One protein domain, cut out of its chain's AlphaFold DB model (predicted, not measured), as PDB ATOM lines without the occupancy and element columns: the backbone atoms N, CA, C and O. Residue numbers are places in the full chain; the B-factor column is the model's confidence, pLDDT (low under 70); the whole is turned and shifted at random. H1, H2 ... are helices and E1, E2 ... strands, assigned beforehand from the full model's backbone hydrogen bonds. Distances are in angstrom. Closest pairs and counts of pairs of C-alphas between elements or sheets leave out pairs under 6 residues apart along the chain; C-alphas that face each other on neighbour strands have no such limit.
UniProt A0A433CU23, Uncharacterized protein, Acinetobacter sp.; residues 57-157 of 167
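Overview. This is residues 57 to 157 of the 167 residues of an uncharacterized protein of Acinetobacter sp. (UniProt A0A433CU23). H3 runs through the middle of a cluster of mostly crossed helices, with H1 and H5 packed on it and H2 and H4 packed on each other; a small hairpin of strands, E1 and E2, makes one end of the domain. At the other end H5 and H6 meet in a corner. The 101 printed residues include six named helices and two named strands, in the order H1, E1, E2, H2, H3, H4, H5, H6; the sheet, E1 - E2, is antiparallel and the class is mostly helix. The whole is compact, with a radius of gyration of the C-alphas of 13.5 A and spans of 39 by 34 by 21 A.

Along the chain. E1 is residues 70 to 72 and E2 residues 78 to 80. H1, residues 57 to 65, begins at C-alpha 57 (-41.843, 48.081, -22.202) and is 12.3 A long. H2 is residues 86 to 97, 16.2 A; H3 102 to 114, 18.1 A; H4 123 to 129; H5 132 to 144, 18.2 A. H6, residues 148 to 155, ends at C-alpha 155 (-21.319, 35.786, -34.109).

Arrangement. In the hairpin E1 and E2, N 71 and O 79 are within hydrogen-bond range at 2.9 A. Both strands are apart from H3, the hub. H3 touches H1 at a steep tilt of 40 degrees, closest C-alphas Cys 65 and Lys 110, 4.9 A. With residues 104 to 109 alone it touches H5, about perpendicular at 75 degrees, closest C-alphas Ala 108 and Tyr 136, 5.6 A. With residues 111 to 114 alone it only just touches H6, with 3 pairs of C-alphas within 8 A, the closest Met 111 and Glu 155, 7.5 A. H5 and H6 only just touch, only at the corner, with 3 pairs within 8 A. H2 touches H4 with residues 87 to 92 alone, closest C-alphas Ala 88 and Thr 124, 4.9 A. In each of the six helices every O i to N i+4 pair is within hydrogen-bond range.

Size, cuts and confidence. The two C-alphas farthest apart, Met 75 and Lys 144, are 39.7 A apart. The printed part has no cut and no long link. Mean pLDDT of the printed part is 83.2; residue 157 alone is under 70.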
ATOM      1  N   ALA A  57     -42.690  49.277 -22.170       77.00
ATOM      2  CA  ALA A  57     -41.843  48.081 -22.202       77.00
ATOM      3  C   ALA A  57     -41.034  47.953 -23.507       77.00
ATOM      4  O   ALA A  57     -39.861  47.586 -23.474       77.00
ATOM      5  N   TYR A  58     -41.622  48.327 -24.647       80.81
ATOM      6  CA  TYR A  58     -40.922  48.297 -25.930       80.81
ATOM      7  C   TYR A  58     -39.826  49.369 -26.042       80.81
ATOM      8  O   TYR A  58     -38.752  49.108 -26.576       80.81
ATOM      9  N   LYS A  59     -40.035  50.570 -25.494       81.56
ATOM     10  CA  LYS A  59     -38.996  51.614 -25.491       81.56
ATOM     11  C   LYS A  59     -37.826  51.226 -24.594       81.56
ATOM     12  O   LYS A  59     -36.676  51.433 -24.975       81.56
ATOM     13  N   VAL A  60     -38.114  50.627 -23.438       79.94
ATOM     14  CA  VAL A  60     -37.087  50.081 -22.539       79.94
ATOM     15  C   VAL A  60     -36.280  48.992 -23.250       79.94
ATOM     16  O   VAL A  60     -35.053  49.047 -23.231       79.94
ATOM     17  N   LEU A  61     -36.945  48.082 -23.970       83.12
ATOM     18  CA  LEU A  61     -36.283  47.054 -24.779       83.12
ATOM     19  C   LEU A  61     -35.298  47.663 -25.789       83.12
ATOM     20  O   LEU A  61     -34.147  47.232 -25.869       83.12
ATOM     21  N   LEU A  62     -35.725  48.680 -26.545       83.38
ATOM     22  CA  LEU A  62     -34.867  49.343 -27.535       83.38
ATOM     23  C   LEU A  62     -33.621  49.970 -26.894       83.38
ATOM     24  O   LEU A  62     -32.525  49.859 -27.450       83.38
ATOM     25  N   LEU A  63     -33.778  50.592 -25.721       81.19
ATOM     26  CA  LEU A  63     -32.671  51.184 -24.967       81.19
ATOM     27  C   LEU A  63     -31.685  50.121 -24.465       81.19
ATOM     28  O   LEU A  63     -30.472  50.302 -24.579       81.19
ATOM     29  N   GLU A  64     -32.184  48.993 -23.957       80.31
ATOM     30  CA  GLU A  64     -31.346  47.887 -23.478       80.31
ATOM     31  C   GLU A  64     -30.568  47.198 -24.607       80.31
ATOM     32  O   GLU A  64     -29.406  46.812 -24.426       80.31
ATOM     33  N   CYS A  65     -31.180  47.080 -25.788       80.81
ATOM     34  CA  CYS A  65     -30.574  46.422 -26.945       80.81
ATOM     35  C   CYS A  65     -29.425  47.228 -27.569       80.81
ATOM     36  O   CYS A  65     -28.642  46.652 -28.322       80.81
ATOM     37  N   LYS A  66     -29.301  48.529 -27.258       82.69
ATOM     38  CA  LYS A  66     -28.280  49.439 -27.817       82.69
ATOM     39  C   LYS A  66     -28.178  49.348 -29.346       82.69
ATOM     40  O   LYS A  66     -27.086  49.278 -29.904       82.69
ATOM     41  N   ILE A  67     -29.331  49.330 -30.015       85.06
ATOM     42  CA  ILE A  67     -29.405  49.261 -31.478       85.06
ATOM     43  C   ILE A  67     -28.714  50.503 -32.060       85.06
ATOM     44  O   ILE A  67     -29.029  51.614 -31.614       85.06
ATOM     45  N   PRO A  68     -27.802  50.353 -33.039       85.00
ATOM     46  CA  PRO A  68     -27.153  51.489 -33.680       85.00
ATOM     47  C   PRO A  68     -28.181  52.490 -34.208       85.00
ATOM     48  O   PRO A  68     -29.242  52.106 -34.694       85.00
ATOM     49  N   GLU A  69     -27.875  53.784 -34.151       84.69
ATOM     50  CA  GLU A  69     -28.794  54.793 -34.688       84.69
ATOM     51  C   GLU A  69     -28.942  54.664 -36.202       84.69
ATOM     52  O   GLU A  69     -30.038  54.827 -36.738       84.69
ATOM     53  N   ARG A  70     -27.843  54.339 -36.894       85.00
ATOM     54  CA  ARG A  70     -27.776  54.280 -38.352       85.00
ATOM     55  C   ARG A  70     -27.166  52.983 -38.864       85.00
ATOM     56  O   ARG A  70     -26.213  52.466 -38.291       85.00
ATOM     57  N   GLY A  71     -27.715  52.509 -39.975       83.44
ATOM     58  CA  GLY A  71     -27.160  51.461 -40.826       83.44
ATOM     59  C   GLY A  71     -26.945  51.985 -42.241       83.44
ATOM     60  O   GLY A  71     -27.370  53.099 -42.559       83.44
ATOM     61  N   TYR A  72     -26.303  51.178 -43.081       81.44
ATOM     62  CA  TYR A  72     -26.037  51.491 -44.485       81.44
ATOM     63  C   TYR A  72     -26.659  50.423 -45.385       81.44
ATOM     64  O   TYR A  72     -26.746  49.254 -45.003       81.44
ATOM     65  N   ASP A  73     -27.187  50.835 -46.536       79.38
ATOM     66  CA  ASP A  73     -27.742  49.917 -47.534       79.38
ATOM     67  C   ASP A  73     -26.656  49.461 -48.523       79.38
ATOM     68  O   ASP A  73     -25.501  49.886 -48.444       79.38
ATOM     69  N   ALA A  74     -27.022  48.607 -49.483       75.62
ATOM     70  CA  ALA A  74     -26.107  48.122 -50.523       75.62
ATOM     71  C   ALA A  74     -25.526  49.230 -51.415       75.62
ATOM     72  O   ALA A  74     -24.542  49.008 -52.117       75.62
ATOM     73  N   MET A  75     -26.120  50.422 -51.390       80.38
ATOM     74  CA  MET A  75     -25.682  51.596 -52.138       80.38
ATOM     75  C   MET A  75     -24.975  52.625 -51.239       80.38
ATOM     76  O   MET A  75     -24.710  53.739 -51.688       80.38
ATOM     77  N   GLY A  76     -24.681  52.286 -49.977       77.56
ATOM     78  CA  GLY A  76     -24.003  53.159 -49.017       77.56
ATOM     79  C   GLY A  76     -24.870  54.283 -48.443       77.56
ATOM     80  O   GLY A  76     -24.343  55.194 -47.800       77.56
ATOM     81  N   ARG A  77     -26.193  54.261 -48.640       81.81
ATOM     82  CA  ARG A  77     -27.098  55.275 -48.080       81.81
ATOM     83  C   ARG A  77     -27.370  54.969 -46.615       81.81
ATOM     84  O   ARG A  77     -27.715  53.843 -46.262       81.81
ATOM     85  N   SER A  78     -27.260  55.987 -45.763       87.06
ATOM     86  CA  SER A  78     -27.563  55.838 -44.339       87.06
ATOM     87  C   SER A  78     -29.069  55.863 -44.074       87.06
ATOM     88  O   SER A  78     -29.759  56.758 -44.567       87.06
ATOM     89  N   TYR A  79     -29.566  54.982 -43.211       84.81
ATOM     90  CA  TYR A  79     -30.945  54.998 -42.708       84.81
ATOM     91  C   TYR A  79     -30.984  54.704 -41.209       84.81
ATOM     92  O   TYR A  79     -30.028  54.174 -40.648       84.81
ATOM     93  N   ALA A  80     -32.081  55.081 -40.550       85.75
ATOM     94  CA  ALA A  80     -32.235  54.889 -39.112       85.75
ATOM     95  C   ALA A  80     -32.624  53.439 -38.778       85.75
ATOM     96  O   ALA A  80     -33.627  52.942 -39.293       85.75
ATOM     97  N   LEU A  81     -31.869  52.778 -37.895       87.25
ATOM     98  CA  LEU A  81     -32.133  51.391 -37.485       87.25
ATOM     99  C   LEU A  81     -32.985  51.295 -36.217       87.25
ATOM    100  O   LEU A  81     -33.808  50.391 -36.108       87.25
ATOM    101  N   ASN A  82     -32.826  52.230 -35.282       87.00
ATOM    102  CA  ASN A  82     -33.424  52.185 -33.945       87.00
ATOM    103  C   ASN A  82     -34.750  52.958 -33.810       87.00
ATOM    104  O   ASN A  82     -35.236  53.164 -32.697       87.00
ATOM    105  N   LYS A  83     -35.327  53.431 -34.921       86.56
ATOM    106  CA  LYS A  83     -36.525  54.275 -34.880       86.56
ATOM    107  C   LYS A  83     -37.705  53.496 -34.292       86.56
ATOM    108  O   LYS A  83     -38.084  52.446 -34.809       86.56
ATOM    109  N   TYR A  84     -38.305  54.055 -33.243       85.88
ATOM    110  CA  TYR A  84     -39.538  53.535 -32.661       85.88
ATOM    111  C   TYR A  84     -40.681  53.552 -33.688       85.88
ATOM    112  O   TYR A  84     -40.851  54.519 -34.439       85.88
ATOM    113  N   SER A  85     -41.489  52.494 -33.672       89.06
ATOM    114  CA  SER A  85     -42.708  52.361 -34.463       89.06
ATOM    115  C   SER A  85     -43.801  51.702 -33.631       89.06
ATOM    116  O   SER A  85     -43.538  50.735 -32.913       89.06
ATOM    117  N   LYS A  86     -45.037  52.192 -33.778       88.12
ATOM    118  CA  LYS A  86     -46.223  51.587 -33.156       88.12
ATOM    119  C   LYS A  86     -46.482  50.172 -33.672       88.12
ATOM    120  O   LYS A  86     -46.924  49.324 -32.907       88.12
ATOM    121  N   ASP A  87     -46.159  49.901 -34.934       88.88
ATOM    122  CA  ASP A  87     -46.346  48.572 -35.526       88.88
ATOM    123  C   ASP A  87     -45.391  47.555 -34.898       88.88
ATOM    124  O   ASP A  87     -45.768  46.425 -34.592       88.88
ATOM    125  N   ALA A  88     -44.154  47.983 -34.640       88.31
ATOM    126  CA  ALA A  88     -43.147  47.160 -33.987       88.31
ATOM    127  C   ALA A  88     -43.484  46.913 -32.510       88.31
ATOM    128  O   ALA A  88     -43.302  45.804 -32.011       88.31
ATOM    129  N   GLU A  89     -44.025  47.924 -31.826       88.81
ATOM    130  CA  GLU A  89     -44.546  47.779 -30.468       88.81
ATOM    131  C   GLU A  89     -45.728  46.805 -30.417       88.81
ATOM    132  O   GLU A  89     -45.743  45.911 -29.573       88.81
ATOM    133  N   ALA A  90     -46.687  46.914 -31.340       88.25
ATOM    134  CA  ALA A  90     -47.807  45.983 -31.424       88.25
ATOM    135  C   ALA A  90     -47.334  44.543 -31.694       88.25
ATOM    136  O   ALA A  90     -47.827  43.605 -31.065       88.25
ATOM    137  N   ALA A  91     -46.343  44.365 -32.575       89.25
ATOM    138  CA  ALA A  91     -45.723  43.066 -32.836       89.25
ATOM    139  C   ALA A  91     -45.019  42.503 -31.590       89.25
ATOM    140  O   ALA A  91     -45.187  41.326 -31.270       89.25
ATOM    141  N   PHE A  92     -44.290  43.342 -30.849       88.88
ATOM    142  CA  PHE A  92     -43.666  42.968 -29.580       88.88
ATOM    143  C   PHE A  92     -44.703  42.552 -28.531       88.88
ATOM    144  O   PHE A  92     -44.591  41.475 -27.954       88.88
ATOM    145  N   ILE A  93     -45.744  43.360 -28.315       85.94
ATOM    146  CA  ILE A  93     -46.813  43.050 -27.355       85.94
ATOM    147  C   ILE A  93     -47.477  41.720 -27.718       85.94
ATOM    148  O   ILE A  93     -47.645  40.861 -26.853       85.94
ATOM    149  N   LYS A  94     -47.796  41.516 -29.001       88.31
ATOM    150  CA  LYS A  94     -48.389  40.268 -29.494       88.31
ATOM    151  C   LYS A  94     -47.471  39.066 -29.257       88.31
ATOM    152  O   LYS A  94     -47.955  38.010 -28.856       88.31
ATOM    153  N   ALA A  95     -46.167  39.213 -29.481       86.69
ATOM    154  CA  ALA A  95     -45.187  38.164 -29.209       86.69
ATOM    155  C   ALA A  95     -45.168  37.789 -27.723       86.69
ATOM    156  O   ALA A  95     -45.311  36.623 -27.368       86.69
ATOM    157  N   VAL A  96     -45.089  38.775 -26.836       84.75
ATOM    158  CA  VAL A  96     -45.077  38.522 -25.390       84.75
ATOM    159  C   VAL A  96     -46.382  37.873 -24.922       84.75
ATOM    160  O   VAL A  96     -46.354  36.915 -24.154       84.75
ATOM    161  N   GLN A  97     -47.528  38.323 -25.437       82.62
ATOM    162  CA  GLN A  97     -48.828  37.687 -25.181       82.62
ATOM    163  C   GLN A  97     -48.903  36.247 -25.707       82.62
ATOM    164  O   GLN A  97     -49.637  35.433 -25.157       82.62
ATOM    165  N   SER A  98     -48.127  35.922 -26.742       81.88
ATOM    166  CA  SER A  98     -48.017  34.569 -27.302       81.88
ATOM    167  C   SER A  98     -47.016  33.679 -26.546       81.88
ATOM    168  O   SER A  98     -46.811  32.536 -26.941       81.88
ATOM    169  N   GLY A  99     -46.392  34.179 -25.470       78.06
ATOM    170  CA  GLY A  99     -45.506  33.403 -24.596       78.06
ATOM    171  C   GLY A  99     -44.009  33.527 -24.889       78.06
ATOM    172  O   GLY A  99     -43.221  32.783 -24.308       78.06
ATOM    173  N   TYR A 100     -43.591  34.453 -25.757       78.62
ATOM    174  CA  TYR A 100     -42.167  34.719 -25.984       78.62
ATOM    175  C   TYR A 100     -41.562  35.527 -24.827       78.62
ATOM    176  O   TYR A 100     -42.143  36.521 -24.387       78.62
ATOM    177  N   ASP A 101     -40.380  35.123 -24.346       79.94
ATOM    178  CA  ASP A 101     -39.675  35.816 -23.261       79.94
ATOM    179  C   ASP A 101     -39.017  37.114 -23.780       79.94
ATOM    180  O   ASP A 101     -38.096  37.044 -24.608       79.94
ATOM    181  N   PRO A 102     -39.408  38.301 -23.266       79.25
ATOM    182  CA  PRO A 102     -38.810  39.579 -23.650       79.25
ATOM    183  C   PRO A 102     -37.284  39.629 -23.516       79.25
ATOM    184  O   PRO A 102     -36.627  40.326 -24.285       79.25
ATOM    185  N   ARG A 103     -36.691  38.898 -22.561       80.50
ATOM    186  CA  ARG A 103     -35.237  38.886 -22.321       80.50
ATOM    187  C   ARG A 103     -34.488  38.145 -23.419       80.50
ATOM    188  O   ARG A 103     -33.425  38.587 -23.848       80.50
ATOM    189  N   ILE A 104     -35.041  37.027 -23.886       80.56
ATOM    190  CA  ILE A 104     -34.461  36.259 -24.994       80.56
ATOM    191  C   ILE A 104     -34.657  37.032 -26.300       80.56
ATOM    192  O   ILE A 104     -33.733  37.101 -27.106       80.56
ATOM    193  N   MET A 105     -35.801  37.704 -26.472       85.12
ATOM    194  CA  MET A 105     -36.008  38.630 -27.590       85.12
ATOM    195  C   MET A 105     -34.981  39.772 -27.576       85.12
ATOM    196  O   MET A 105     -34.373  40.053 -28.606       85.12
ATOM    197  N   ALA A 106     -34.722  40.390 -26.418       85.25
ATOM    198  CA  ALA A 106     -33.692  41.420 -26.274       85.25
ATOM    199  C   ALA A 106     -32.308  40.903 -26.689       85.25
ATOM    200  O   ALA A 106     -31.551  41.596 -27.371       85.25
ATOM    201  N   LEU A 107     -31.981  39.665 -26.306       81.12
ATOM    202  CA  LEU A 107     -30.727  39.032 -26.690       81.12
ATOM    203  C   LEU A 107     -30.661  38.784 -28.203       81.12
ATOM    204  O   LEU A 107     -29.635  39.093 -28.803       81.12
ATOM    205  N   ALA A 108     -31.748  38.311 -28.819       86.81
ATOM    206  CA  ALA A 108     -31.844  38.113 -30.267       86.81
ATOM    207  C   ALA A 108     -31.603  39.417 -31.031       86.81
ATOM    208  O   ALA A 108     -30.723  39.475 -31.888       86.81
ATOM    209  N   LEU A 109     -32.295  40.494 -30.644       88.62
ATOM    210  CA  LEU A 109     -32.101  41.819 -31.234       88.62
ATOM    211  C   LEU A 109     -30.657  42.292 -31.055       88.62
ATOM    212  O   LEU A 109     -30.000  42.677 -32.019       88.62
ATOM    213  N   LYS A 110     -30.134  42.247 -29.828       86.88
ATOM    214  CA  LYS A 110     -28.773  42.707 -29.538       86.88
ATOM    215  C   LYS A 110     -27.732  41.964 -30.372       86.88
ATOM    216  O   LYS A 110     -26.808  42.593 -30.882       86.88
ATOM    217  N   MET A 111     -27.883  40.652 -30.521       83.31
ATOM    218  CA  MET A 111     -26.994  39.835 -31.340       83.31
ATOM    219  C   MET A 111     -27.097  40.175 -32.819       83.31
ATOM    220  O   MET A 111     -26.072  40.445 -33.434       83.31
ATOM    221  N   TYR A 112     -28.313  40.250 -33.360       87.38
ATOM    222  CA  TYR A 112     -28.549  40.633 -34.749       87.38
ATOM    223  C   TYR A 112     -27.880  41.970 -35.099       87.38
ATOM    224  O   TYR A 112     -27.202  42.104 -36.116       87.38
ATOM    225  N   TYR A 113     -28.010  42.968 -34.220       85.88
ATOM    226  CA  TYR A 113     -27.416  44.287 -34.441       85.88
ATOM    227  C   TYR A 113     -25.914  44.365 -34.150       85.88
ATOM    228  O   TYR A 113     -25.274  45.315 -34.598       85.88
ATOM    229  N   SER A 114     -25.349  43.375 -33.457       82.75
ATOM    230  CA  SER A 114     -23.910  43.287 -33.177       82.75
ATOM    231  C   SER A 114     -23.163  42.350 -34.132       82.75
ATOM    232  O   SER A 114     -21.938  42.328 -34.099       82.75
ATOM    233  N   SER A 115     -23.866  41.568 -34.955       81.69
ATOM    234  CA  SER A 115     -23.253  40.580 -35.843       81.69
ATOM    235  C   SER A 115     -22.721  41.187 -37.144       81.69
ATOM    236  O   SER A 115     -23.044  42.322 -37.517       81.69
ATOM    237  N   SER A 116     -21.951  40.394 -37.890       75.88
ATOM    238  CA  SER A 116     -21.348  40.761 -39.180       75.88
ATOM    239  C   SER A 116     -22.340  40.867 -40.357       75.88
ATOM    240  O   SER A 116     -21.930  41.005 -41.510       75.88
ATOM    241  N   VAL A 117     -23.660  40.829 -40.116       77.50
ATOM    242  CA  VAL A 117     -24.677  40.988 -41.176       77.50
ATOM    243  C   VAL A 117     -24.523  42.351 -41.861       77.50
ATOM    244  O   VAL A 117     -24.650  43.395 -41.216       77.50
ATOM    245  N   ALA A 118     -24.275  42.338 -43.175       70.12
ATOM    246  CA  ALA A 118     -23.967  43.535 -43.961       70.12
ATOM    247  C   ALA A 118     -25.137  44.535 -44.029       70.12
ATOM    248  O   ALA A 118     -24.941  45.731 -43.827       70.12
ATOM    249  N   TYR A 119     -26.359  44.046 -44.265       77.06
ATOM    250  CA  TYR A 119     -27.550  44.882 -44.447       77.06
ATOM    251  C   TYR A 119     -28.583  44.580 -43.368       77.06
ATOM    252  O   TYR A 119     -29.423  43.692 -43.506       77.06
ATOM    253  N   LYS A 120     -28.486  45.308 -42.257       85.06
ATOM    254  CA  LYS A 120     -29.357  45.111 -41.096       85.06
ATOM    255  C   LYS A 120     -30.729  45.729 -41.334       85.06
ATOM    256  O   LYS A 120     -30.847  46.894 -41.685       85.06
ATOM    257  N   LYS A 121     -31.799  44.988 -41.082       88.12
ATOM    258  CA  LYS A 121     -33.159  45.527 -41.133       88.12
ATOM    259  C   LYS A 121     -33.347  46.562 -40.028       88.12
ATOM    260  O   LYS A 121     -32.758  46.464 -38.949       88.12
ATOM    261  N   THR A 122     -34.194  47.559 -40.281       90.19
ATOM    262  CA  THR A 122     -34.661  48.448 -39.210       90.19
ATOM    263  C   THR A 122     -35.325  47.616 -38.119       90.19
ATOM    264  O   THR A 122     -35.901  46.567 -38.412       90.19
ATOM    265  N   VAL A 123     -35.292  48.080 -36.869       90.00
ATOM    266  CA  VAL A 123     -35.902  47.330 -35.759       90.00
ATOM    267  C   VAL A 123     -37.389  47.102 -35.983       90.00
ATOM    268  O   VAL A 123     -37.923  46.063 -35.615       90.00
ATOM    269  N   THR A 124     -38.042  48.034 -36.676       90.12
ATOM    270  CA  THR A 124     -39.430  47.868 -37.099       90.12
ATOM    271  C   THR A 124     -39.580  46.692 -38.055       90.12
ATOM    272  O   THR A 124     -40.369  45.794 -37.781       90.12
ATOM    273  N   ASN A 125     -38.803  46.660 -39.140       89.81
ATOM    274  CA  ASN A 125     -38.915  45.598 -40.138       89.81
ATOM    275  C   ASN A 125     -38.536  44.238 -39.558       89.81
ATOM    276  O   ASN A 125     -39.223  43.265 -39.828       89.81
ATOM    277  N   TYR A 126     -37.490  44.189 -38.732       90.50
ATOM    278  CA  TYR A 126     -37.052  42.967 -38.069       90.50
ATOM    279  C   TYR A 126     -38.129  42.418 -37.124       90.50
ATOM    280  O   TYR A 126     -38.444  41.233 -37.173       90.50
ATOM    281  N   MET A 127     -38.762  43.278 -36.316       90.19
ATOM    282  CA  MET A 127     -39.850  42.879 -35.413       90.19
ATOM    283  C   MET A 127     -41.112  42.433 -36.154       90.19
ATOM    284  O   MET A 127     -41.728  41.437 -35.775       90.19
ATOM    285  N   VAL A 128     -41.504  43.168 -37.197       91.50
ATOM    286  CA  VAL A 128     -42.738  42.913 -37.956       91.50
ATOM    287  C   VAL A 128     -42.602  41.688 -38.862       91.50
ATOM    288  O   VAL A 128     -43.574  40.949 -39.006       91.50
ATOM    289  N   SER A 129     -41.424  41.434 -39.445       89.31
ATOM    290  CA  SER A 129     -41.212  40.265 -40.313       89.31
ATOM    291  C   SER A 129     -41.199  38.940 -39.553       89.31
ATOM    292  O   SER A 129     -41.414  37.892 -40.155       89.31
ATOM    293  N   GLY A 130     -40.965  38.972 -38.238       85.44
ATOM    294  CA  GLY A 130     -40.896  37.769 -37.412       85.44
ATOM    295  C   GLY A 130     -39.567  37.016 -37.511       85.44
ATOM    296  O   GLY A 130     -39.425  35.982 -36.870       85.44
ATOM    297  N   GLU A 131     -38.574  37.528 -38.244       86.81
ATOM    298  CA  GLU A 131     -37.235  36.914 -38.369       86.81
ATOM    299  C   GLU A 131     -36.530  36.729 -37.019       86.81
ATOM    300  O   GLU A 131     -35.781  35.774 -36.816       86.81
ATOM    301  N   TRP A 132     -36.853  37.581 -36.048       87.50
ATOM    302  CA  TRP A 132     -36.398  37.434 -34.670       87.50
ATOM    303  C   TRP A 132     -36.812  36.105 -34.022       87.50
ATOM    304  O   TRP A 132     -36.178  35.697 -33.054       87.50
ATOM    305  N   GLN A 133     -37.840  35.409 -34.523       90.00
ATOM    306  CA  GLN A 133     -38.291  34.124 -33.975       90.00
ATOM    307  C   GLN A 133     -37.279  33.004 -34.230       90.00
ATOM    308  O   GLN A 133     -36.961  32.252 -33.314       90.00
ATOM    309  N   SER A 134     -36.706  32.916 -35.435       87.06
ATOM    310  CA  SER A 134     -35.670  31.911 -35.719       87.06
ATOM    311  C   SER A 134     -34.393  32.165 -34.921       87.06
ATOM    312  O   SER A 134     -33.713  31.230 -34.483       87.06
ATOM    313  N   ASP A 135     -34.084  33.440 -34.699       85.56
ATOM    314  CA  ASP A 135     -32.945  33.871 -33.898       85.56
ATOM    315  C   ASP A 135     -33.186  33.575 -32.404       85.56
ATOM    316  O   ASP A 135     -32.313  33.039 -31.716       85.56
ATOM    317  N   TYR A 136     -34.410  33.816 -31.922       88.12
ATOM    318  CA  TYR A 136     -34.886  33.431 -30.591       88.12
ATOM    319  C   TYR A 136     -34.754  31.920 -30.363       88.12
ATOM    320  O   TYR A 136     -34.166  31.492 -29.366       88.12
ATOM    321  N   ASP A 137     -35.237  31.103 -31.299       86.00
ATOM    322  CA  ASP A 137     -35.167  29.641 -31.207       86.00
ATOM    323  C   ASP A 137     -33.722  29.141 -31.229       86.00
ATOM    324  O   ASP A 137     -33.360  28.204 -30.506       86.00
ATOM    325  N   THR A 138     -32.861  29.795 -32.011       85.31
ATOM    326  CA  THR A 138     -31.429  29.489 -32.048       85.31
ATOM    327  C   THR A 138     -30.775  29.765 -30.702       85.31
ATOM    328  O   THR A 138     -30.079  28.887 -30.185       85.31
ATOM    329  N   ILE A 139     -31.043  30.919 -30.091       82.94
ATOM    330  CA  ILE A 139     -30.548  31.257 -28.750       82.94
ATOM    331  C   ILE A 139     -31.064  30.256 -27.720       82.94
ATOM    332  O   ILE A 139     -30.278  29.745 -26.918       82.94
ATOM    333  N   LEU A 140     -32.356  29.927 -27.758       83.12
ATOM    334  CA  LEU A 140     -32.965  28.991 -26.819       83.12
ATOM    335  C   LEU A 140     -32.331  27.599 -26.931       83.12
ATOM    336  O   LEU A 140     -31.985  26.991 -25.916       83.12
ATOM    337  N   ARG A 141     -32.126  27.107 -28.156       82.38
ATOM    338  CA  ARG A 141     -31.442  25.837 -28.424       82.38
ATOM    339  C   ARG A 141     -30.002  25.865 -27.915       82.38
ATOM    340  O   ARG A 141     -29.629  25.015 -27.119       82.38
ATOM    341  N   LYS A 142     -29.214  26.880 -28.282       78.88
ATOM    342  CA  LYS A 142     -27.811  27.009 -27.843       78.88
ATOM    343  C   LYS A 142     -27.675  27.170 -26.333       78.88
ATOM    344  O   LYS A 142     -26.687  26.716 -25.757       78.88
ATOM    345  N   SER A 143     -28.663  27.785 -25.688       78.06
ATOM    346  CA  SER A 143     -28.731  27.865 -24.232       78.06
ATOM    347  C   SER A 143     -28.993  26.499 -23.598       78.06
ATOM    348  O   SER A 143     -28.346  26.184 -22.604       78.06
ATOM    349  N   LYS A 144     -29.901  25.689 -24.159       78.25
ATOM    350  CA  LYS A 144     -30.162  24.312 -23.694       78.25
ATOM    351  C   LYS A 144     -28.962  23.391 -23.910       78.25
ATOM    352  O   LYS A 144     -28.659  22.581 -23.045       78.25
ATOM    353  N   ASP A 145     -28.253  23.576 -25.018       78.31
ATOM    354  CA  ASP A 145     -27.063  22.797 -25.370       78.31
ATOM    355  C   ASP A 145     -25.809  23.221 -24.577       78.31
ATOM    356  O   ASP A 145     -24.744  22.636 -24.751       78.31
ATOM    357  N   GLY A 146     -25.884  24.283 -23.762       79.25
ATOM    358  CA  GLY A 146     -24.736  24.831 -23.029       79.25
ATOM    359  C   GLY A 146     -23.674  25.514 -23.906       79.25
ATOM    360  O   GLY A 146     -22.621  25.898 -23.406       79.25
ATOM    361  N   THR A 147     -23.942  25.714 -25.201       81.25
ATOM    362  CA  THR A 147     -22.984  26.255 -26.192       81.25
ATOM    363  C   THR A 147     -23.223  27.727 -26.539       81.25
ATOM    364  O   THR A 147     -22.577  28.275 -27.435       81.25
ATOM    365  N   LEU A 148     -24.128  28.407 -25.825       78.44
ATOM    366  CA  LEU A 148     -24.478  29.805 -26.084       78.44
ATOM    367  C   LEU A 148     -23.250  30.723 -26.074       78.44
ATOM    368  O   LEU A 148     -23.071  31.492 -27.008       78.44
ATOM    369  N   ALA A 149     -22.369  30.615 -25.076       76.31
ATOM    370  CA  ALA A 149     -21.197  31.488 -24.972       76.31
ATOM    371  C   ALA A 149     -20.246  31.373 -26.178       76.31
ATOM    372  O   ALA A 149     -19.686  32.373 -26.625       76.31
ATOM    373  N   GLU A 150     -20.074  30.168 -26.725       80.38
ATOM    374  CA  GLU A 150     -19.268  29.947 -27.928       80.38
ATOM    375  C   GLU A 150     -19.954  30.504 -29.173       80.38
ATOM    376  O   GLU A 150     -19.301  31.119 -30.013       80.38
ATOM    377  N   HIS A 151     -21.272  30.327 -29.275       76.06
ATOM    378  CA  HIS A 151     -22.062  30.909 -30.354       76.06
ATOM    379  C   HIS A 151     -21.979  32.441 -30.340       76.06
ATOM    380  O   HIS A 151     -21.662  33.029 -31.367       76.06
ATOM    381  N   LEU A 152     -22.125  33.079 -29.171       77.12
ATOM    382  CA  LEU A 152     -21.955  34.530 -29.011       77.12
ATOM    383  C   LEU A 152     -20.586  35.003 -29.516       77.12
ATOM    384  O   LEU A 152     -20.504  35.982 -30.249       77.12
ATOM    385  N   LYS A 153     -19.509  34.300 -29.144       78.50
ATOM    386  CA  LYS A 153     -18.151  34.645 -29.590       78.50
ATOM    387  C   LYS A 153     -17.987  34.520 -31.103       78.50
ATOM    388  O   LYS A 153     -17.304  35.346 -31.695       78.50
ATOM    389  N   LYS A 154     -18.599  33.506 -31.719       78.94
ATOM    390  CA  LYS A 154     -18.543  33.300 -33.173       78.94
ATOM    391  C   LYS A 154     -19.305  34.374 -33.937       78.94
ATOM    392  O   LYS A 154     -18.795  34.852 -34.936       78.94
ATOM    393  N   GLU A 155     -20.476  34.773 -33.455       75.31
ATOM    394  CA  GLU A 155     -21.319  35.786 -34.109       75.31
ATOM    395  C   GLU A 155     -20.749  37.205 -34.028       75.31
ATOM    396  O   GLU A 155     -21.043  38.041 -34.879       75.31
ATOM    397  N   LEU A 156     -19.931  37.469 -33.007       71.25
ATOM    398  CA  LEU A 156     -19.205  38.729 -32.837       71.25
ATOM    399  C   LEU A 156     -17.852  38.746 -33.562       71.25
ATOM    400  O   LEU A 156     -17.206  39.789 -33.605       71.25
ATOM    401  N   SER A 157     -17.395  37.602 -34.075       68.88
ATOM    402  CA  SER A 157     -16.161  37.516 -34.848       68.88
ATOM    403  C   SER A 157     -16.459  37.763 -36.324       68.88
ATOM    404  O   SER A 157     -17.293  37.078 -36.916       68.88
TER     405      SER A 157